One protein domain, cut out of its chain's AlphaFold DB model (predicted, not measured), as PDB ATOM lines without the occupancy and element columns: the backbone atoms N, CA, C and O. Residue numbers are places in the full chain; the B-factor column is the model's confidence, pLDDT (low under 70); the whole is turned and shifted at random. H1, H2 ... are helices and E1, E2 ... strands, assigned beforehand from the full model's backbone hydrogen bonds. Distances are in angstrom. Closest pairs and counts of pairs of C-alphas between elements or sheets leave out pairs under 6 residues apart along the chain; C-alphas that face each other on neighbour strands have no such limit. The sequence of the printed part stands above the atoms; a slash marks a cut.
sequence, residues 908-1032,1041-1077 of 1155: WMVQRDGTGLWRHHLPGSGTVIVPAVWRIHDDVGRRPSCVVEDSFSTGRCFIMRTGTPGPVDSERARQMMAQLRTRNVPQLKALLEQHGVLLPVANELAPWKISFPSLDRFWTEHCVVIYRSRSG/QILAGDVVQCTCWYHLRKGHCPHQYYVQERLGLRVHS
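What this domain is: This is residues 908 to 1032 and 1041 to 1077 of the 1155 residues of the protein "Hypothetical protein" of Symbiodinium necroappetens (UniProt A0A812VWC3). A twisted four-stranded sheet is the middle of three layers, with H5 and H6 on one face and H2 on the other. H1 and the hairpin of E1 and E2 lie at one end of this body; H3 and the small hairpin of E5 and E6 make an arm to one side, from which H4 leads back to the sheet. The printed part has 162 residues with six named helices and eight named strands, in the order E1 E2 H1 E3 E4 H2 H3 E5 E6 H4 E7 E8 H5 H6. The class is mixed, helices and strands, and the large sheet runs E3 E4 E7 E8, all antiparallel. The whole is compact, with a radius of gyration of the C-alphas of 17.0 A and spans of 57 by 42 by 28 A.

How they stand to each other: The large sheet holds E3, residues 947 to 952, E4, 955 to 961, E7, 1022 to 1028, and E8, 1048 to 1050; it is only just strongly twisted, its C-alphas up to 4.1 A off the best plane. E3 and E4 form a hairpin with N 950 and O 957 at 2.9 A, within hydrogen-bond range, as are N 958 and O 1025 of E4 and E7, 2.8 A, and N 1026 and O 1049 of E7 and E8, 2.8 A. H2, residues 970 to 981, is on the sheet at a height of 8.6 A; H6, residues 1062 to 1070, is on the opposite face at 8.8 A. H5, residues 1053 to 1058, is on the sheet too and near H6. H1, residues 933 to 942, only grazes the sheet but touches H6 at a steep tilt of 61 degrees, closest C-alphas Val 933 and Pro 1062, 5.0 A. In the hairpin of E1, 917 to 922, and E2, 926 to 931, N 920 and O 928 are 2.9 A apart. H3, residues 985 to 994, forms a helical hairpin with H2, whose residues 978 to 979 alone touch it; the closest C-alphas, Gln 979 and Leu 988, are 6.6 A apart. In the hairpin of E5, 998 to 1000, and E6, 1008 to 1010, N 999 and O 1009 are 2.9 A apart. H4, residues 1012 to 1019, only grazes the sheet. In each of the six helices every O i to N i+4 pair is within hydrogen-bond range.

Where its parts are: E1 begins at C-alpha 917, (148.652, 196.460, 180.200), and H6 ends at C-alpha 1070, (140.727, 205.311, 196.157). E4 is 20.5 A long, E7 19.9 A, E2 16.7 A and H2 16.4 A.

The domain as a whole: The C-alphas farthest apart, of Glu 1004 and Ser 1077, are 57.3 A apart. Residues 1033 to 1040 are not printed, and C-alphas 1032 and 1041 are 14.5 A apart across this cut. Of the links printed whole, none is long. The pLDDT is under 70 at residues 954, 1029 to 1032, 1041 to 1047 and 1074 to 1077.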
ATOM      1  N   TRP A 908     154.349 205.313 182.155       83.12
ATOM      2  CA  TRP A 908     153.583 204.165 181.647       83.12
ATOM      3  C   TRP A 908     152.394 203.776 182.546       83.12
ATOM      4  O   TRP A 908     151.415 203.204 182.068       83.12
ATOM      5  N   MET A 909     152.450 204.109 183.841       85.38
ATOM      6  CA  MET A 909     151.389 203.819 184.811       85.38
ATOM      7  C   MET A 909     150.201 204.786 184.689       85.38
ATOM      8  O   MET A 909     149.096 204.434 185.099       85.38
ATOM      9  N   VAL A 910     150.411 205.986 184.134       81.94
ATOM     10  CA  VAL A 910     149.378 207.028 183.939       81.94
ATOM     11  C   VAL A 910     149.021 207.269 182.465       81.94
ATOM     12  O   VAL A 910     147.969 207.837 182.178       81.94
ATOM     13  N   GLN A 911     149.847 206.802 181.523       81.81
ATOM     14  CA  GLN A 911     149.581 206.830 180.082       81.81
ATOM     15  C   GLN A 911     148.288 206.085 179.729       81.81
ATOM     16  O   GLN A 911     148.180 204.876 179.936       81.81
ATOM     17  N   ARG A 912     147.317 206.818 179.166       83.44
ATOM     18  CA  ARG A 912     146.018 206.302 178.693       83.44
ATOM     19  C   ARG A 912     146.033 205.781 177.247       83.44
ATOM     20  O   ARG A 912     144.968 205.473 176.721       83.44
ATOM     21  N   ASP A 913     147.189 205.682 176.585       73.75
ATOM     22  CA  ASP A 913     147.284 205.080 175.251       73.75
ATOM     23  C   ASP A 913     147.574 203.567 175.284       73.75
ATOM     24  O   ASP A 913     148.228 203.033 176.180       73.75
ATOM     25  N   GLY A 914     147.043 202.850 174.289       81.81
ATOM     26  CA  GLY A 914     147.113 201.389 174.221       81.81
ATOM     27  C   GLY A 914     146.127 200.685 175.163       81.81
ATOM     28  O   GLY A 914     145.044 201.182 175.449       81.81
ATOM     29  N   THR A 915     146.484 199.483 175.617       85.25
ATOM     30  CA  THR A 915     145.606 198.613 176.426       85.25
ATOM     31  C   THR A 915     145.638 198.906 177.927       85.25
ATOM     32  O   THR A 915     144.848 198.325 178.671       85.25
ATOM     33  N   GLY A 916     146.579 199.735 178.392       87.62
ATOM     34  CA  GLY A 916     146.873 199.895 179.818       87.62
ATOM     35  C   GLY A 916     147.497 198.654 180.472       87.62
ATOM     36  O   GLY A 916     147.453 198.545 181.693       87.62
ATOM     37  N   LEU A 917     148.053 197.708 179.699       90.38
ATOM     38  CA  LEU A 917     148.652 196.460 180.200       90.38
ATOM     39  C   LEU A 917     150.100 196.313 179.715       90.38
ATOM     40  O   LEU A 917     150.353 196.144 178.520       90.38
ATOM     41  N   TRP A 918     151.053 196.323 180.646       88.25
ATOM     42  CA  TRP A 918     152.483 196.418 180.355       88.25
ATOM     43  C   TRP A 918     153.235 195.134 180.710       88.25
ATOM     44  O   TRP A 918     152.985 194.511 181.740       88.25
ATOM     45  N   ARG A 919     154.158 194.708 179.836       88.00
ATOM     46  CA  ARG A 919     154.943 193.472 180.005       88.00
ATOM     47  C   ARG A 919     156.268 193.763 180.705       88.00
ATOM     48  O   ARG A 919     157.081 194.536 180.204       88.00
ATOM     49  N   HIS A 920     156.524 193.067 181.805       84.56
ATOM     50  CA  HIS A 920     157.754 193.163 182.588       84.56
ATOM     51  C   HIS A 920     158.354 191.774 182.842       84.56
ATOM     52  O   HIS A 920     157.671 190.757 182.742       84.56
ATOM     53  N   HIS A 921     159.646 191.719 183.180       83.31
ATOM     54  CA  HIS A 921     160.328 190.466 183.502       83.31
ATOM     55  C   HIS A 921     160.508 190.291 185.016       83.31
ATOM     56  O   HIS A 921     161.136 191.120 185.683       83.31
ATOM     57  N   LEU A 922     159.992 189.179 185.540       83.19
ATOM     58  CA  LEU A 922     160.086 188.768 186.933       83.19
ATOM     59  C   LEU A 922     161.011 187.546 187.057       83.19
ATOM     60  O   LEU A 922     160.631 186.446 186.643       83.19
ATOM     61  N   PRO A 923     162.207 187.693 187.656       77.00
ATOM     62  CA  PRO A 923     163.117 186.576 187.863       77.00
ATOM     63  C   PRO A 923     162.452 185.394 188.584       77.00
ATOM     64  O   PRO A 923     161.690 185.562 189.542       77.00
ATOM     65  N   GLY A 924     162.704 184.189 188.071       79.38
ATOM     66  CA  GLY A 924     162.067 182.938 188.492       79.38
ATOM     67  C   GLY A 924     160.674 182.667 187.905       79.38
ATOM     68  O   GLY A 924     160.332 181.496 187.742       79.38
ATOM     69  N   SER A 925     159.901 183.697 187.543       79.69
ATOM     70  CA  SER A 925     158.514 183.561 187.054       79.69
ATOM     71  C   SER A 925     158.339 183.897 185.562       79.69
ATOM     72  O   SER A 925     157.337 183.513 184.972       79.69
ATOM     73  N   GLY A 926     159.312 184.556 184.922       85.31
ATOM     74  CA  GLY A 926     159.312 184.821 183.478       85.31
ATOM     75  C   GLY A 926     158.740 186.192 183.107       85.31
ATOM     76  O   GLY A 926     159.003 187.186 183.783       85.31
ATOM     77  N   THR A 927     158.012 186.270 181.993       86.94
ATOM     78  CA  THR A 927     157.334 187.503 181.563       86.94
ATOM     79  C   THR A 927     155.954 187.578 182.202       86.94
ATOM     80  O   THR A 927     155.162 186.649 182.076       86.94
ATOM     81  N   VAL A 928     155.662 188.697 182.852       87.00
ATOM     82  CA  VAL A 928     154.421 188.961 183.586       87.00
ATOM     83  C   VAL A 928     153.835 190.307 183.158       87.00
ATOM     84  O   VAL A 928     154.549 191.175 182.653       87.00
ATOM     85  N   ILE A 929     152.526 190.470 183.332       90.38
ATOM     86  CA  ILE A 929     151.802 191.711 183.027       90.38
ATOM     87  C   ILE A 929     151.652 192.534 184.314       90.38
ATOM     88  O   ILE A 929     151.577 191.954 185.394       90.38
ATOM     89  N   VAL A 930     151.607 193.864 184.193       91.88
ATOM     90  CA  VAL A 930     151.188 194.811 185.241       91.88
ATOM     91  C   VAL A 930     150.276 195.874 184.601       91.88
ATOM     92  O   VAL A 930     150.574 196.314 183.486       91.88
ATOM     93  N   PRO A 931     149.161 196.280 185.236       94.38
ATOM     94  CA  PRO A 931     148.236 197.262 184.674       94.38
ATOM     95  C   PRO A 931     148.653 198.707 184.971       94.38
ATOM     96  O   PRO A 931     149.335 198.977 185.953       94.38
ATOM     97  N   ALA A 932     148.205 199.652 184.148       93.19
ATOM     98  CA  ALA A 932     148.226 201.081 184.454       93.19
ATOM     99  C   ALA A 932     147.176 201.432 185.532       93.19
ATOM    100  O   ALA A 932     146.174 200.733 185.675       93.19
ATOM    101  N   VAL A 933     147.365 202.528 186.271       92.00
ATOM    102  CA  VAL A 933     146.501 202.911 187.407       92.00
ATOM    103  C   VAL A 933     145.060 203.157 186.952       92.00
ATOM    104  O   VAL A 933     144.121 202.601 187.520       92.00
ATOM    105  N   TRP A 934     144.880 203.898 185.853       91.19
ATOM    106  CA  TRP A 934     143.561 204.123 185.248       91.19
ATOM    107  C   TRP A 934     142.882 202.820 184.810       91.19
ATOM    108  O   TRP A 934     141.664 202.729 184.873       91.19
ATOM    109  N   ARG A 935     143.650 201.795 184.408       93.69
ATOM    110  CA  ARG A 935     143.096 200.505 183.979       93.69
ATOM    111  C   ARG A 935     142.502 199.736 185.160       93.69
ATOM    112  O   ARG A 935     141.488 199.068 184.987       93.69
ATOM    113  N   ILE A 936     143.089 199.875 186.354       94.44
ATOM    114  CA  ILE A 936     142.512 199.339 187.595       94.44
ATOM    115  C   ILE A 936     141.195 200.068 187.913       94.44
ATOM    116  O   ILE A 936     140.195 199.403 188.162       94.44
ATOM    117  N   HIS A 937     141.156 201.407 187.838       92.50
ATOM    118  CA  HIS A 937     139.913 202.176 188.040       92.50
ATOM    119  C   HIS A 937     138.805 201.780 187.057       92.50
ATOM    120  O   HIS A 937     137.693 201.489 187.490       92.50
ATOM    121  N   ASP A 938     139.113 201.711 185.760       92.62
ATOM    122  CA  ASP A 938     138.175 201.313 184.703       92.62
ATOM    123  C   ASP A 938     137.573 199.921 184.949       92.62
ATOM    124  O   ASP A 938     136.360 199.739 184.830       92.62
ATOM    125  N   ASP A 939     138.401 198.928 185.290       93.19
ATOM    126  CA  ASP A 939     137.934 197.559 185.531       93.19
ATOM    127  C   ASP A 939     137.196 197.412 186.872       93.19
ATOM    128  O   ASP A 939     136.289 196.585 186.968       93.19
ATOM    129  N   VAL A 940     137.513 198.224 187.888       92.81
ATOM    130  CA  VAL A 940     136.777 198.252 189.166       92.81
ATOM    131  C   VAL A 940     135.428 198.949 189.024       92.81
ATOM    132  O   VAL A 940     134.431 198.426 189.516       92.81
ATOM    133  N   GLY A 941     135.362 200.077 188.312       90.69
ATOM    134  CA  GLY A 941     134.105 200.780 188.038       90.69
ATOM    135  C   GLY A 941     133.117 199.930 187.231       90.69
ATOM    136  O   GLY A 941     131.911 200.033 187.424       90.69
ATOM    137  N   ARG A 942     133.627 199.033 186.375       92.56
ATOM    138  CA  ARG A 942     132.823 198.031 185.651       92.56
ATOM    139  C   ARG A 942     132.510 196.787 186.491       92.56
ATOM    140  O   ARG A 942     131.491 196.143 186.256       92.56
ATOM    141  N   ARG A 943     133.415 196.383 187.391       92.38
ATOM    142  CA  ARG A 943     133.343 195.144 188.188       92.38
ATOM    143  C   ARG A 943     133.992 195.359 189.567       92.38
ATOM    144  O   ARG A 943     135.190 195.107 189.715       92.38
ATOM    145  N   PRO A 944     133.225 195.755 190.602       89.94
ATOM    146  CA  PRO A 944     133.771 196.028 191.936       89.94
ATOM    147  C   PRO A 944     134.572 194.867 192.545       89.94
ATOM    148  O   PRO A 944     135.567 195.096 193.227       89.94
ATOM    149  N   SER A 945     134.216 193.620 192.208       91.19
ATOM    150  CA  SER A 945     134.919 192.392 192.607       91.19
ATOM    151  C   SER A 945     136.370 192.274 192.115       91.19
ATOM    152  O   SER A 945     137.083 191.370 192.544       91.19
ATOM    153  N   CYS A 946     136.852 193.180 191.257       93.19
ATOM    154  CA  CYS A 946     138.277 193.302 190.931       93.19
ATOM    155  C   CYS A 946     139.155 193.701 192.140       93.19
ATOM    156  O   CYS A 946     140.377 193.544 192.073       93.19
ATOM    157  N   VAL A 947     138.557 194.208 193.228       93.81
ATOM    158  CA  VAL A 947     139.234 194.561 194.487       93.81
ATOM    159  C   VAL A 947     138.410 194.051 195.667       93.81
ATOM    160  O   VAL A 947     137.294 194.518 195.882       93.81
ATOM    161  N   VAL A 948     138.977 193.157 196.478       94.88
ATOM    162  CA  VAL A 948     138.398 192.794 197.784       94.88
ATOM    163  C   VAL A 948     139.030 193.680 198.859       94.88
ATOM    164  O   VAL A 948     140.253 193.734 198.968       94.88
ATOM    165  N   GLU A 949     138.205 194.389 199.631       92.31
ATOM    166  CA  GLU A 949     138.619 195.202 200.785       92.31
ATOM    167  C   GLU A 949     138.300 194.425 202.075       92.31
ATOM    168  O   GLU A 949     137.194 193.914 202.234       92.31
ATOM    169  N   ASP A 950     139.280 194.301 202.971       88.88
ATOM    170  CA  ASP A 950     139.165 193.657 204.288       88.88
ATOM    171  C   ASP A 950     139.844 194.550 205.346       88.88
ATOM    172  O   ASP A 950     140.681 195.411 205.049       88.88
ATOM    173  N   SER A 951     139.474 194.348 206.601       83.88
ATOM    174  CA  SER A 951     140.097 194.944 207.774       83.88
ATOM    175  C   SER A 951     141.527 194.428 207.997       83.88
ATOM    176  O   SER A 951     141.850 193.255 207.799       83.88
ATOM    177  N   PHE A 952     142.406 195.290 208.498       78.31
ATOM    178  CA  PHE A 952     143.671 194.869 209.098       78.31
ATOM    179  C   PHE A 952     143.792 195.509 210.481       78.31
ATOM    180  O   PHE A 952     143.225 196.570 210.711       78.31
ATOM    181  N   SER A 953     144.533 194.907 211.414       70.00
ATOM    182  CA  SER A 953     144.495 195.298 212.841       70.00
ATOM    183  C   SER A 953     144.923 196.743 213.158       70.00
ATOM    184  O   SER A 953     144.814 197.176 214.297       70.00
ATOM    185  N   THR A 954     145.426 197.482 212.166       67.25
ATOM    186  CA  THR A 954     145.814 198.904 212.238       67.25
ATOM    187  C   THR A 954     145.364 199.696 210.992       67.25
ATOM    188  O   THR A 954     145.944 200.730 210.661       67.25
ATOM    189  N   GLY A 955     144.355 199.214 210.252       81.81
ATOM    190  CA  GLY A 955     143.845 199.894 209.057       81.81
ATOM    191  C   GLY A 955     143.067 198.992 208.094       81.81
ATOM    192  O   GLY A 955     142.197 198.225 208.496       81.81
ATOM    193  N   ARG A 956     143.360 199.110 206.796       88.88
ATOM    194  CA  ARG A 956     142.625 198.455 205.700       88.88
ATOM    195  C   ARG A 956     143.564 197.713 204.766       88.88
ATOM    196  O   ARG A 956     144.682 198.166 204.524       88.88
ATOM    197  N   CYS A 957     143.108 196.611 204.186       92.38
ATOM    198  CA  CYS A 957     143.843 195.888 203.158       92.38
ATOM    199  C   CYS A 957     142.998 195.625 201.907       92.38
ATOM    200  O   CYS A 957     141.818 195.302 201.989       92.38
ATOM    201  N   PHE A 958     143.641 195.755 200.747       94.75
ATOM    202  CA  PHE A 958     143.047 195.661 199.417       94.75
ATOM    203  C   PHE A 958     143.733 194.537 198.650       94.75
ATOM    204  O   PHE A 958     144.948 194.581 198.438       94.75
ATOM    205  N   ILE A 959     142.964 193.536 198.240       96.50
ATOM    206  CA  ILE A 959     143.448 192.319 197.591       96.50
ATOM    207  C   ILE A 959     143.071 192.399 196.115       96.50
ATOM    208  O   ILE A 959     141.905 192.598 195.772       96.50
ATOM    209  N   MET A 960     144.073 192.289 195.245       96.62
ATOM    210  CA  MET A 960     143.960 192.567 193.810       96.62
ATOM    211  C   MET A 960     144.792 191.587 192.988       96.62
ATOM    212  O   MET A 960     145.816 191.081 193.452       96.62
ATOM    213  N   ARG A 961     144.413 191.369 191.725       95.50
ATOM    214  CA  ARG A 961     145.289 190.701 190.753       95.50
ATOM    215  C   ARG A 961     146.461 191.621 190.401       95.50
ATOM    216  O   ARG A 961     146.253 192.791 190.114       95.50
ATOM    217  N   THR A 962     147.678 191.083 190.385       93.00
ATOM    218  CA  THR A 962     148.913 191.803 190.018       93.00
ATOM    219  C   THR A 962     149.042 192.029 188.504       93.00
ATOM    220  O   THR A 962     149.782 192.910 188.066       93.00
ATOM    221  N   GLY A 963     148.386 191.177 187.710       90.62
ATOM    222  CA  GLY A 963     148.370 191.229 186.247       90.62
ATOM    223  C   GLY A 963     147.155 191.974 185.698       90.62
ATOM    224  O   GLY A 963     146.747 192.995 186.235       90.62
ATOM    225  N   THR A 964     146.559 191.457 184.622       90.19
ATOM    226  CA  THR A 964     145.288 191.986 184.103       90.19
ATOM    227  C   THR A 964     144.229 192.013 185.217       90.19
ATOM    228  O   THR A 964     143.975 190.948 185.805       90.19
ATOM    229  N   PRO A 965     143.602 193.174 185.503       91.44
ATOM    230  CA  PRO A 965     142.543 193.264 186.494       91.44
ATOM    231  C   PRO A 965     141.382 192.334 186.138       91.44
ATOM    232  O   PRO A 965     141.174 191.950 184.986       91.44
ATOM    233  N   GLY A 966     140.659 191.905 187.159       91.44
ATOM    234  CA  GLY A 966     139.603 190.912 187.041       91.44
ATOM    235  C   GLY A 966     139.194 190.430 188.427       91.44
ATOM    236  O   GLY A 966     139.936 190.678 189.381       91.44
ATOM    237  N   PRO A 967     138.042 189.751 188.541       91.94
ATOM    238  CA  PRO A 967     137.471 189.374 189.825       91.94
ATOM    239  C   PRO A 967     138.470 188.585 190.674       91.94
ATOM    240  O   PRO A 967     139.062 187.603 190.215       91.94
ATOM    241  N   VAL A 968     138.647 189.030 191.915       93.69
ATOM    242  CA  VAL A 968     139.352 188.280 192.949       93.69
ATOM    243  C   VAL A 968     138.327 187.388 193.635       93.69
ATOM    244  O   VAL A 968     137.308 187.853 194.132       93.69
ATOM    245  N   ASP A 969     138.607 186.091 193.636       92.62
ATOM    246  CA  ASP A 969     137.827 185.097 194.364       92.62
ATOM    247  C   ASP A 969     137.870 185.383 195.879       92.62
ATOM    248  O   ASP A 969     138.950 185.452 196.473       92.62
ATOM    249  N   SER A 970     136.695 185.543 196.496       90.00
ATOM    250  CA  SER A 970     136.533 185.823 197.927       90.00
ATOM    251  C   SER A 970     137.084 184.709 198.823       90.00
ATOM    252  O   SER A 970     137.539 184.991 199.932       90.00
ATOM    253  N   GLU A 971     137.085 183.458 198.351       93.00
ATOM    254  CA  GLU A 971     137.709 182.337 199.054       93.00
ATOM    255  C   GLU A 971     139.229 182.538 199.086       93.00
ATOM    256  O   GLU A 971     139.811 182.724 200.157       93.00
ATOM    257  N   ARG A 972     139.870 182.653 197.914       93.50
ATOM    258  CA  ARG A 972     141.302 182.981 197.790       93.50
ATOM    259  C   ARG A 972     141.707 184.235 198.564       93.50
ATOM    260  O   ARG A 972     142.773 184.234 199.177       93.50
ATOM    261  N   ALA A 973     140.885 185.281 198.561       94.12
ATOM    262  CA  ALA A 973     141.128 186.498 199.329       94.12
ATOM    263  C   ALA A 973     141.247 186.198 200.835       94.12
ATOM    264  O   ALA A 973     142.246 186.560 201.464       94.12
ATOM    265  N   ARG A 974     140.290 185.452 201.401       94.31
ATOM    266  CA  ARG A 974     140.312 185.035 202.813       94.31
ATOM    267  C   ARG A 974     141.526 184.155 203.130       94.31
ATOM    268  O   ARG A 974     142.187 184.369 204.145       94.31
ATOM    269  N   GLN A 975     141.865 183.225 202.236       95.56
ATOM    270  CA  GLN A 975     143.031 182.338 202.359       95.56
ATOM    271  C   GLN A 975     144.363 183.111 202.349       95.56
ATOM    272  O   GLN A 975     145.259 182.821 203.147       95.56
ATOM    273  N   MET A 976     144.491 184.143 201.506       95.50
ATOM    274  CA  MET A 976     145.641 185.059 201.511       95.50
ATOM    275  C   MET A 976     145.742 185.836 202.827       95.50
ATOM    276  O   MET A 976     146.837 185.971 203.375       95.50
ATOM    277  N   MET A 977     144.617 186.313 203.366       94.12
ATOM    278  CA  MET A 977     144.606 187.028 204.643       94.12
ATOM    279  C   MET A 977     144.920 186.116 205.832       94.12
ATOM    280  O   MET A 977     145.651 186.540 206.726       94.12
ATOM    281  N   ALA A 978     144.474 184.858 205.823       94.62
ATOM    282  CA  ALA A 978     144.888 183.856 206.806       94.62
ATOM    283  C   ALA A 978     146.414 183.628 206.765       94.62
ATOM    284  O   ALA A 978     147.084 183.747 207.788       94.62
ATOM    285  N   GLN A 979     146.992 183.416 205.575       95.19
ATOM    286  CA  GLN A 979     148.446 183.265 205.387       95.19
ATOM    287  C   GLN A 979     149.269 184.503 205.814       95.19
ATOM    288  O   GLN A 979     150.439 184.364 206.172       95.19
ATOM    289  N   LEU A 980     148.689 185.711 205.766       92.75
ATOM    290  CA  LEU A 980     149.336 186.953 206.218       92.75
ATOM    291  C   LEU A 980     149.202 187.201 207.726       92.75
ATOM    292  O   LEU A 980     150.127 187.742 208.334       92.75
ATOM    293  N   ARG A 981     148.056 186.846 208.321       92.06
ATOM    294  CA  ARG A 981     147.772 187.039 209.753       92.06
ATOM    295  C   ARG A 981     148.495 185.996 210.618       92.06
ATOM    296  O   ARG A 981     149.039 186.357 211.662       92.06
ATOM    297  N   THR A 982     148.561 184.736 210.184       94.75
ATOM    298  CA  THR A 982     149.154 183.636 210.964       94.75
ATOM    299  C   THR A 982     150.681 183.730 211.032       94.75
ATOM    300  O   THR A 982     151.386 183.494 210.050       94.75
ATOM    301  N   ARG A 983     151.211 184.051 212.221       94.62
ATOM    302  CA  ARG A 983     152.662 184.096 212.498       94.62
ATOM    303  C   ARG A 983     153.228 182.771 213.014       94.62
ATOM    304  O   ARG A 983     154.390 182.475 212.734       94.62
ATOM    305  N   ASN A 984     152.419 181.988 213.721       97.12
ATOM    306  CA  ASN A 984     152.775 180.673 214.244       97.12
ATOM    307  C   ASN A 984     153.026 179.687 213.084       97.12
ATOM    308  O   ASN A 984     152.170 179.509 212.219       97.12
ATOM    309  N   VAL A 985     154.211 179.079 213.036       96.56
ATOM    310  CA  VAL A 985     154.662 178.235 211.919       96.56
ATOM    311  C   VAL A 985     153.908 176.898 211.844       96.56
ATOM    312  O   VAL A 985     153.469 176.569 210.741       96.56
ATOM    313  N   PRO A 986     153.666 176.157 212.946       96.50
ATOM    314  CA  PRO A 986     152.777 174.990 212.938       96.50
ATOM    315  C   PRO A 986     151.369 175.276 212.386       96.50
ATOM    316  O   PRO A 986     150.910 174.579 211.482       96.50
ATOM    317  N   GLN A 987     150.706 176.344 212.843       97.19
ATOM    318  CA  GLN A 987     149.385 176.750 212.333       97.19
ATOM    319  C   GLN A 987     149.441 177.150 210.850       97.19
ATOM    320  O   GLN A 987     148.565 176.793 210.062       97.19
ATOM    321  N   LEU A 988     150.495 177.863 210.443       97.62
ATOM    322  CA  LEU A 988     150.710 178.243 209.049       97.62
ATOM    323  C   LEU A 988     150.960 177.026 208.145       97.62
ATOM    324  O   LEU A 988     150.564 177.054 206.983       97.62
ATOM    325  N   LYS A 989     151.571 175.953 208.664       97.12
ATOM    326  CA  LYS A 989     151.797 174.702 207.931       97.12
ATOM    327  C   LYS A 989     150.484 174.010 207.571       97.12
ATOM    328  O   LYS A 989     150.272 173.750 206.389       97.12
ATOM    329  N   ALA A 990     149.585 173.833 208.540       96.75
ATOM    330  CA  ALA A 990     148.243 173.293 208.300       96.75
ATOM    331  C   ALA A 990     147.444 174.154 207.298       96.75
ATOM    332  O   ALA A 990     146.821 173.630 206.377       96.75
ATOM    333  N   LEU A 991     147.535 175.487 207.400       97.19
ATOM    334  CA  LEU A 991     146.931 176.389 206.413       97.19
ATOM    335  C   LEU A 991     147.541 176.213 205.011       97.19
ATOM    336  O   LEU A 991     146.811 176.190 204.028       97.19
ATOM    337  N   LEU A 992     148.866 176.099 204.867       97.62
ATOM    338  CA  LEU A 992     149.483 175.912 203.546       97.62
ATOM    339  C   LEU A 992     149.192 174.542 202.923       97.62
ATOM    340  O   LEU A 992     149.162 174.452 201.696       97.62
ATOM    341  N   GLU A 993     148.967 173.508 203.730       96.88
ATOM    342  CA  GLU A 993     148.431 172.220 203.282       96.88
ATOM    343  C   GLU A 993     146.991 172.374 202.770       96.88
ATOM    344  O   GLU A 993     146.724 172.081 201.604       96.88
ATOM    345  N   GLN A 994     146.089 172.941 203.582       96.75
ATOM    346  CA  GLN A 994     144.689 173.195 203.209       96.75
ATOM    347  C   GLN A 994     144.561 174.038 201.926       96.75
ATOM    348  O   GLN A 994     143.703 173.783 201.084       96.75
ATOM    349  N   HIS A 995     145.441 175.026 201.742       96.50
ATOM    350  CA  HIS A 995     145.494 175.875 200.547       96.50
ATOM    351  C   HIS A 995     146.212 175.224 199.340       96.50
ATOM    352  O   HIS A 995     146.423 175.884 198.319       96.50
ATOM    353  N   GLY A 996     146.646 173.960 199.435       96.12
ATOM    354  CA  GLY A 996     147.334 173.236 198.361       96.12
ATOM    355  C   GLY A 996     148.686 173.839 197.954       96.12
ATOM    356  O   GLY A 996     149.111 173.696 196.802       96.12
ATOM    357  N   VAL A 997     149.344 174.566 198.863       97.12
ATOM    358  CA  VAL A 997     150.688 175.150 198.687       97.12
ATOM    359  C   VAL A 997     151.760 174.178 199.162       97.12
ATOM    360  O   VAL A 997     152.789 174.045 198.500       97.12
ATOM    361  N   LEU A 998     151.509 173.470 200.262       97.50
ATOM    362  CA  LEU A 998     152.211 172.244 200.626       97.50
ATOM    363  C   LEU A 998     151.358 171.054 200.178       97.50
ATOM    364  O   LEU A 998     150.140 171.073 200.309       97.50
ATOM    365  N   LEU A 999     152.005 170.038 199.615       96.50
ATOM    366  CA  LEU A 999     151.389 168.782 199.196       96.50
ATOM    367  C   LEU A 999     152.092 167.634 199.934       96.50
ATOM    368  O   LEU A 999     153.329 167.641 199.940       96.50
ATOM    369  N   PRO A1000     151.369 166.666 200.520       94.31
ATOM    370  CA  PRO A1000     151.990 165.539 201.207       94.31
ATOM    371  C   PRO A1000     152.775 164.636 200.241       94.31
ATOM    372  O   PRO A1000     152.473 164.542 199.046       94.31
ATOM    373  N   VAL A1001     153.805 163.974 200.765       92.75
ATOM    374  CA  VAL A1001     154.703 163.049 200.056       92.75
ATOM    375  C   VAL A1001     155.008 161.859 200.969       92.75
ATOM    376  O   VAL A1001     155.217 162.041 202.162       92.75
ATOM    377  N   ALA A1002     155.114 160.652 200.410       89.69
ATOM    378  CA  ALA A1002     155.392 159.410 201.146       89.69
ATOM    379  C   ALA A1002     156.839 159.271 201.696       89.69
ATOM    380  O   ALA A1002     157.318 158.160 201.888       89.69
ATOM    381  N   ASN A1003     157.564 160.376 201.900       90.00
ATOM    382  CA  ASN A1003     158.920 160.385 202.456       90.00
ATOM    383  C   ASN A1003     158.876 161.004 203.856       90.00
ATOM    384  O   ASN A1003     158.722 162.214 203.981       90.00
ATOM    385  N   GLU A1004     159.040 160.194 204.899       90.44
ATOM    386  CA  GLU A1004     158.911 160.618 206.304       90.44
ATOM    387  C   GLU A1004     159.894 161.733 206.709       90.44
ATOM    388  O   GLU A1004     159.575 162.559 207.563       90.44
ATOM    389  N   LEU A1005     161.065 161.811 206.062       90.19
ATOM    390  CA  LEU A1005     162.098 162.824 206.324       90.19
ATOM    391  C   LEU A1005     161.908 164.113 205.501       90.19
ATOM    392  O   LEU A1005     162.469 165.159 205.833       90.19
ATOM    393  N   ALA A1006     161.110 164.059 204.431       91.69
ATOM    394  CA  ALA A1006     160.672 165.222 203.662       91.69
ATOM    395  C   ALA A1006     159.192 165.097 203.240       91.69
ATOM    396  O   ALA A1006     158.899 165.013 202.041       91.69
ATOM    397  N   PRO A1007     158.244 165.109 204.201       92.88
ATOM    398  CA  PRO A1007     156.854 164.744 203.934       92.88
ATOM    399  C   PRO A1007     156.066 165.797 203.145       92.88
ATOM    400  O   PRO A1007     154.901 165.568 202.836       92.88
ATOM    401  N   TRP A1008     156.673 166.937 202.785       95.38
ATOM    402  CA  TRP A1008     155.990 168.049 202.123       95.38
ATOM    403  C   TRP A1008     156.709 168.545 200.870       95.38
ATOM    404  O   TRP A1008     157.906 168.834 200.843       95.38
ATOM    405  N   LYS A1009     155.924 168.721 199.810       95.19
ATOM    406  CA  LYS A1009     156.329 169.255 198.512       95.19
ATOM    407  C   LYS A1009     155.636 170.585 198.266       95.19
ATOM    408  O   LYS A1009     154.415 170.651 198.164       95.19
ATOM    409  N   ILE A1010     156.425 171.638 198.075       96.81
ATOM    410  CA  ILE A1010     155.900 172.957 197.713       96.81
ATOM    411  C   ILE A1010     155.351 172.926 196.284       96.81
ATOM    412  O   ILE A1010     156.089 172.700 195.318       96.81
ATOM    413  N   SER A1011     154.062 173.221 196.138       96.56
ATOM    414  CA  SER A1011     153.442 173.567 194.866       96.56
ATOM    415  C   SER A1011     153.787 175.015 194.514       96.56
ATOM    416  O   SER A1011     153.069 175.956 194.852       96.56
ATOM    417  N   PHE A1012     154.905 175.212 193.812       93.56
ATOM    418  CA  PHE A1012     155.261 176.534 193.288       93.56
ATOM    419  C   PHE A1012     154.191 177.159 192.365       93.56
ATOM    420  O   PHE A1012     154.042 178.375 192.443       93.56
ATOM    421  N   PRO A1013     153.395 176.403 191.574       94.12
ATOM    422  CA  PRO A1013     152.229 176.957 190.878       94.12
ATOM    423  C   PRO A1013     151.142 177.487 191.825       94.12
ATOM    424  O   PRO A1013     150.606 178.564 191.580       94.12
ATOM    425  N   SER A1014     150.840 176.794 192.932       94.94
ATOM    426  CA  SER A1014     149.912 177.311 193.953       94.94
ATOM    427  C   SER A1014     150.486 178.557 194.638       94.94
ATOM    428  O   SER A1014     149.785 179.548 194.819       94.94
ATOM    429  N   LEU A1015     151.784 178.547 194.961       95.06
ATOM    430  CA  LEU A1015     152.472 179.690 195.566       95.06
ATOM    431  C   LEU A1015     152.489 180.919 194.638       95.06
ATOM    432  O   LEU A1015     152.263 182.032 195.106       95.06
ATOM    433  N   ASP A1016     152.720 180.732 193.333       93.62
ATOM    434  CA  ASP A1016     152.627 181.809 192.339       93.62
ATOM    435  C   ASP A1016     151.180 182.319 192.207       93.62
ATOM    436  O   ASP A1016     150.987 183.535 192.164       93.62
ATOM    437  N   ARG A1017     150.161 181.444 192.238       93.38
ATOM    438  CA  ARG A1017     148.745 181.862 192.256       93.38
ATOM    439  C   ARG A1017     148.418 182.773 193.439       93.38
ATOM    440  O   ARG A1017     147.697 183.745 193.245       93.38
ATOM    441  N   PHE A1018     148.951 182.514 194.634       94.81
ATOM    442  CA  PHE A1018     148.743 183.398 195.790       94.81
ATOM    443  C   PHE A1018     149.614 184.665 195.747       94.81
ATOM    444  O   PHE A1018     149.093 185.763 195.914       94.81
ATOM    445  N   TRP A1019     150.927 184.545 195.511       93.94
ATOM    446  CA  TRP A1019     151.899 185.616 195.810       93.94
ATOM    447  C   TRP A1019     152.667 186.185 194.603       93.94
ATOM    448  O   TRP A1019     153.495 187.082 194.769       93.94
ATOM    449  N   THR A1020     152.388 185.707 193.387       92.38
ATOM    450  CA  THR A1020     152.863 186.315 192.129       92.38
ATOM    451  C   THR A1020     151.689 186.881 191.312       92.38
ATOM    452  O   THR A1020     151.768 188.021 190.849       92.38
ATOM    453  N   GLU A1021     150.596 186.126 191.152       93.88
ATOM    454  CA  GLU A1021     149.400 186.525 190.392       93.88
ATOM    455  C   GLU A1021     148.498 187.522 191.128       93.88
ATOM    456  O   GLU A1021     147.823 188.316 190.471       93.88
ATOM    457  N   HIS A1022     148.494 187.505 192.462       95.88
ATOM    458  CA  HIS A1022     147.732 188.424 193.308       95.88
ATOM    459  C   HIS A1022     148.678 189.207 194.228       95.88
ATOM    460  O   HIS A1022     149.844 188.846 194.417       95.88
ATOM    461  N   CYS A1023     148.184 190.311 194.773       95.69
ATOM    462  CA  CYS A1023     148.880 191.136 195.745       95.69
ATOM    463  C   CYS A1023     147.904 191.704 196.776       95.69
ATOM    464  O   CYS A1023     146.697 191.771 196.546       95.69
ATOM    465  N   VAL A1024     148.457 192.123 197.911       95.56
ATOM    466  CA  VAL A1024     147.745 192.818 198.980       95.56
ATOM    467  C   VAL A1024     148.424 194.164 199.190       95.56
ATOM    468  O   VAL A1024     149.645 194.233 199.350       95.56
ATOM    469  N   VAL A1025     147.644 195.236 199.160       94.00
ATOM    470  CA  VAL A1025     148.053 196.572 199.598       94.00
ATOM    471  C   VAL A1025     147.485 196.778 200.996       94.00
ATOM    472  O   VAL A1025     146.286 196.610 201.183       94.00
ATOM    473  N   ILE A1026     148.317 197.126 201.972       90.50
ATOM    474  CA  ILE A1026     147.907 197.404 203.349       90.50
ATOM    475  C   ILE A1026     148.101 198.898 203.603       90.50
ATOM    476  O   ILE A1026     149.229 199.394 203.570       90.50
ATOM    477  N   TYR A1027     146.997 199.599 203.852       87.81
ATOM    478  CA  TYR A1027     146.975 200.952 204.392       87.81
ATOM    479  C   TYR A1027     146.912 200.878 205.918       87.81
ATOM    480  O   TYR A1027     146.036 200.203 206.465       87.81
ATOM    481  N   ARG A1028     147.809 201.582 206.610       82.38
ATOM    482  CA  ARG A1028     147.762 201.731 208.069       82.38
ATOM    483  C   ARG A1028     147.453 203.173 208.420       82.38
ATOM    484  O   ARG A1028     148.195 204.074 208.033       82.38
ATOM    485  N   SER A1029     146.385 203.380 209.180       64.00
ATOM    486  CA  SER A1029     146.076 204.701 209.714       64.00
ATOM    487  C   SER A1029     146.919 204.902 210.967       64.00
ATOM    488  O   SER A1029     146.736 204.178 211.948       64.00
ATOM    489  N   ARG A1030     147.851 205.864 210.956       55.91
ATOM    490  CA  ARG A1030     148.436 206.341 212.218       55.91
ATOM    491  C   ARG A1030     147.315 207.006 213.033       55.91
ATOM    492  O   ARG A1030     146.376 207.566 212.473       55.91
ATOM    493  N   SER A1031     147.365 206.817 214.344       42.53
ATOM    494  CA  SER A1031     146.268 207.037 215.292       42.53
ATOM    495  C   SER A1031     145.692 208.456 215.301       42.53
ATOM    496  O   SER A1031     146.408 209.407 215.601       42.53
ATOM    497  N   GLY A1032     144.374 208.565 215.102       40.94
ATOM    498  CA  GLY A1032     143.519 209.654 215.598       40.94
ATOM    499  C   GLY A1032     143.633 211.030 214.931       40.94
ATOM    500  O   GLY A1032     142.624 211.722 214.838       40.94
ATOM    501  N   GLN A1041     154.596 213.278 205.155       39.88
ATOM    502  CA  GLN A1041     153.989 212.208 205.967       39.88
ATOM    503  C   GLN A1041     153.497 211.034 205.103       39.88
ATOM    504  O   GLN A1041     153.474 209.892 205.556       39.88
ATOM    505  N   ILE A1042     153.169 211.293 203.832       43.91
ATOM    506  CA  ILE A1042     152.794 210.269 202.843       43.91
ATOM    507  C   ILE A1042     154.041 209.675 202.144       43.91
ATOM    508  O   ILE A1042     153.962 208.608 201.534       43.91
ATOM    509  N   LEU A1043     155.206 210.333 202.231       40.66
ATOM    510  CA  LEU A1043     156.499 209.802 201.768       40.66
ATOM    511  C   LEU A1043     157.187 208.912 202.816       40.66
ATOM    512  O   LEU A1043     157.978 208.041 202.446       40.66
ATOM    513  N   ALA A1044     156.834 209.046 204.097       43.00
ATOM    514  CA  ALA A1044     157.105 208.030 205.106       43.00
ATOM    515  C   ALA A1044     156.335 206.734 204.761       43.00
ATOM    516  O   ALA A1044     155.150 206.582 205.059       43.00
ATOM    517  N   GLY A1045     157.021 205.785 204.111       44.28
ATOM    518  CA  GLY A1045     156.455 204.571 203.494       44.28
ATOM    519  C   GLY A1045     155.785 203.540 204.421       44.28
ATOM    520  O   GLY A1045     155.529 202.414 203.995       44.28
ATOM    521  N   ASP A1046     155.482 203.901 205.666       50.78
ATOM    522  CA  ASP A1046     154.706 203.094 206.613       50.78
ATOM    523  C   ASP A1046     153.200 203.103 206.309       50.78
ATOM    524  O   ASP A1046     152.499 202.148 206.649       50.78
ATOM    525  N   VAL A1047     152.698 204.181 205.692       65.38
ATOM    526  CA  VAL A1047     151.255 204.436 205.536       65.38
ATOM    527  C   VAL A1047     150.606 203.512 204.499       65.38
ATOM    528  O   VAL A1047     149.486 203.055 204.714       65.38
ATOM    529  N   VAL A1048     151.293 203.199 203.391       75.75
ATOM    530  CA  VAL A1048     150.816 202.248 202.365       75.75
ATOM    531  C   VAL A1048     151.938 201.297 201.954       75.75
ATOM    532  O   VAL A1048     152.886 201.694 201.279       75.75
ATOM    533  N   GLN A1049     151.783 200.021 202.298       84.12
ATOM    534  CA  GLN A1049     152.739 198.945 202.018       84.12
ATOM    535  C   GLN A1049     152.116 197.926 201.051       84.12
ATOM    536  O   GLN A1049     150.917 197.673 201.123       84.12
ATOM    537  N   CYS A1050     152.886 197.286 200.162       90.75
ATOM    538  CA  CYS A1050     152.322 196.333 199.190       90.75
ATOM    539  C   CYS A1050     153.124 195.023 199.085       90.75
ATOM    540  O   CYS A1050     154.348 195.031 199.170       90.75
ATOM    541  N   THR A1051     152.448 193.883 198.895       93.50
ATOM    542  CA  THR A1051     153.095 192.578 198.633       93.50
ATOM    543  C   THR A1051     153.404 192.338 197.151       93.50
ATOM    544  O   THR A1051     154.091 191.375 196.817       93.50
ATOM    545  N   CYS A1052     152.925 193.206 196.252       93.44
ATOM    546  CA  CYS A1052     153.145 193.101 194.810       93.44
ATOM    547  C   CYS A1052     154.644 193.010 194.497       93.44
ATOM    548  O   CYS A1052     155.415 193.902 194.857       93.44
ATOM    549  N   TRP A1053     155.052 191.975 193.755       90.25
ATOM    550  CA  TRP A1053     156.454 191.765 193.378       90.25
ATOM    551  C   TRP A1053     157.077 192.988 192.682       90.25
ATOM    552  O   TRP A1053     158.284 193.200 192.804       90.25
ATOM    553  N   TYR A1054     156.276 193.797 191.970       87.81
ATOM    554  CA  TYR A1054     156.745 195.018 191.318       87.81
ATOM    555  C   TYR A1054     157.153 196.052 192.371       87.81
ATOM    556  O   TYR A1054     158.289 196.509 192.344       87.81
ATOM    557  N   HIS A1055     156.299 196.324 193.366       87.00
ATOM    558  CA  HIS A1055     156.621 197.202 194.499       87.00
ATOM    559  C   HIS A1055     157.845 196.695 195.271       87.00
ATOM    560  O   HIS A1055     158.793 197.451 195.469       87.00
ATOM    561  N   LEU A1056     157.914 195.398 195.590       81.38
ATOM    562  CA  LEU A1056     159.090 194.818 196.256       81.38
ATOM    563  C   LEU A1056     160.394 195.039 195.456       81.38
ATOM    564  O   LEU A1056     161.445 195.273 196.052       81.38
ATOM    565  N   ARG A1057     160.343 195.023 194.112       76.94
ATOM    566  CA  ARG A1057     161.505 195.273 193.233       76.94
ATOM    567  C   ARG A1057     161.715 196.731 192.796       76.94
ATOM    568  O   ARG A1057     162.766 196.994 192.214       76.94
ATOM    569  N   LYS A1058     160.758 197.646 193.002       73.56
ATOM    570  CA  LYS A1058     160.775 199.018 192.437       73.56
ATOM    571  C   LYS A1058     160.390 200.150 193.404       73.56
ATOM    572  O   LYS A1058     160.476 201.308 193.023       73.56
ATOM    573  N   GLY A1059     159.952 199.852 194.626       72.75
ATOM    574  CA  GLY A1059     159.577 200.837 195.658       72.75
ATOM    575  C   GLY A1059     158.161 201.390 195.511       72.75
ATOM    576  O   GLY A1059     157.563 201.836 196.483       72.75
ATOM    577  N   HIS A1060     157.599 201.279 194.311       78.06
ATOM    578  CA  HIS A1060     156.250 201.694 193.952       78.06
ATOM    579  C   HIS A1060     155.551 200.655 193.068       78.06
ATOM    580  O   HIS A1060     156.220 199.810 192.472       78.06
ATOM    581  N   CYS A1061     154.223 200.703 192.939       88.38
ATOM    582  CA  CYS A1061     153.506 199.992 191.875       88.38
ATOM    583  C   CYS A1061     152.119 200.606 191.595       88.38
ATOM    584  O   CYS A1061     151.572 201.295 192.457       88.38
ATOM    585  N   PRO A1062     151.491 200.301 190.443       92.00
ATOM    586  CA  PRO A1062     150.150 200.790 190.113       92.00
ATOM    587  C   PRO A1062     149.077 200.428 191.146       92.00
ATOM    588  O   PRO A1062     148.201 201.239 191.422       92.00
ATOM    589  N   HIS A1063     149.185 199.257 191.780       94.50
ATOM    590  CA  HIS A1063     148.276 198.808 192.841       94.50
ATOM    591  C   HIS A1063     148.333 199.709 194.089       94.50
ATOM    592  O   HIS A1063     147.304 200.010 194.684       94.50
ATOM    593  N   GLN A1064     149.529 200.176 194.465       90.31
ATOM    594  CA  GLN A1064     149.725 201.115 195.571       90.31
ATOM    595  C   GLN A1064     149.123 202.485 195.241       90.31
ATOM    596  O   GLN A1064     148.401 203.040 196.066       90.31
ATOM    597  N   TYR A1065     149.379 203.004 194.036       88.94
ATOM    598  CA  TYR A1065     148.849 204.299 193.602       88.94
ATOM    599  C   TYR A1065     147.322 204.280 193.438       88.94
ATOM    600  O   TYR A1065     146.662 205.198 193.908       88.94
ATOM    601  N   TYR A1066     146.745 203.205 192.890       92.62
ATOM    602  CA  TYR A1066     145.291 203.011 192.836       92.62
ATOM    603  C   TYR A1066     144.648 203.084 194.232       92.62
ATOM    604  O   TYR A1066     143.629 203.748 194.407       92.62
ATOM    605  N   VAL A1067     145.253 202.448 195.244       91.12
ATOM    606  CA  VAL A1067     144.760 202.537 196.629       91.12
ATOM    607  C   VAL A1067     144.961 203.939 197.206       91.12
ATOM    608  O   VAL A1067     144.066 204.434 197.881       91.12
ATOM    609  N   GLN A1068     146.073 204.622 196.913       86.62
ATOM    610  CA  GLN A1068     146.263 206.020 197.328       86.62
ATOM    611  C   GLN A1068     145.197 206.957 196.736       86.62
ATOM    612  O   GLN A1068     144.719 207.834 197.450       86.62
ATOM    613  N   GLU A1069     144.764 206.731 195.493       87.94
ATOM    614  CA  GLU A1069     143.670 207.483 194.863       87.94
ATOM    615  C   GLU A1069     142.289 207.102 195.412       87.94
ATOM    616  O   GLU A1069     141.519 207.984 195.783       87.94
ATOM    617  N   ARG A1070     141.984 205.803 195.550       87.69
ATOM    618  CA  ARG A1070     140.727 205.311 196.157       87.69
ATOM    619  C   ARG A1070     140.540 205.789 197.600       87.69
ATOM    620  O   ARG A1070     139.409 205.915 198.056       87.69
ATOM    621  N   LEU A1071     141.635 206.040 198.317       85.00
ATOM    622  CA  LEU A1071     141.627 206.567 199.682       85.00
ATOM    623  C   LEU A1071     141.728 208.099 199.764       85.00
ATOM    624  O   LEU A1071     141.798 208.625 200.871       85.00
ATOM    625  N   GLY A1072     141.764 208.816 198.635       80.56
ATOM    626  CA  GLY A1072     141.891 210.279 198.605       80.56
ATOM    627  C   GLY A1072     143.241 210.822 199.099       80.56
ATOM    628  O   GLY A1072     143.385 212.027 199.272       80.56
ATOM    629  N   LEU A1073     144.238 209.958 199.318       72.69
ATOM    630  CA  LEU A1073     145.555 210.327 199.854       72.69
ATOM    631  C   LEU A1073     146.389 211.113 198.834       72.69
ATOM    632  O   LEU A1073     147.199 211.957 199.210       72.69
ATOM    633  N   ARG A1074     146.233 210.800 197.541       69.75
ATOM    634  CA  ARG A1074     146.861 211.486 196.400       69.75
ATOM    635  C   ARG A1074     145.944 211.393 195.182       69.75
ATOM    636  O   ARG A1074     145.131 210.483 195.103       69.75
ATOM    637  N   VAL A1075     146.115 212.293 194.213       64.25
ATOM    638  CA  VAL A1075     145.475 212.212 192.889       64.25
ATOM    639  C   VAL A1075     146.563 212.284 191.822       64.25
ATOM    640  O   VAL A1075     147.275 213.282 191.718       64.25
ATOM    641  N   HIS A1076     146.706 211.234 191.016       65.44
ATOM    642  CA  HIS A1076     147.728 211.109 189.979       65.44
ATOM    643  C   HIS A1076     147.136 211.387 188.598       65.44
ATOM    644  O   HIS A1076     147.156 210.550 187.693       65.44
ATOM    645  N   SER A1077     146.644 212.616 188.419       51.97
ATOM    646  CA  SER A1077     146.310 213.103 187.081       51.97
ATOM    647  C   SER A1077     147.521 212.961 186.149       51.97
ATOM    648  O   SER A1077     148.665 213.217 186.539       51.97
TER     649      SER A1077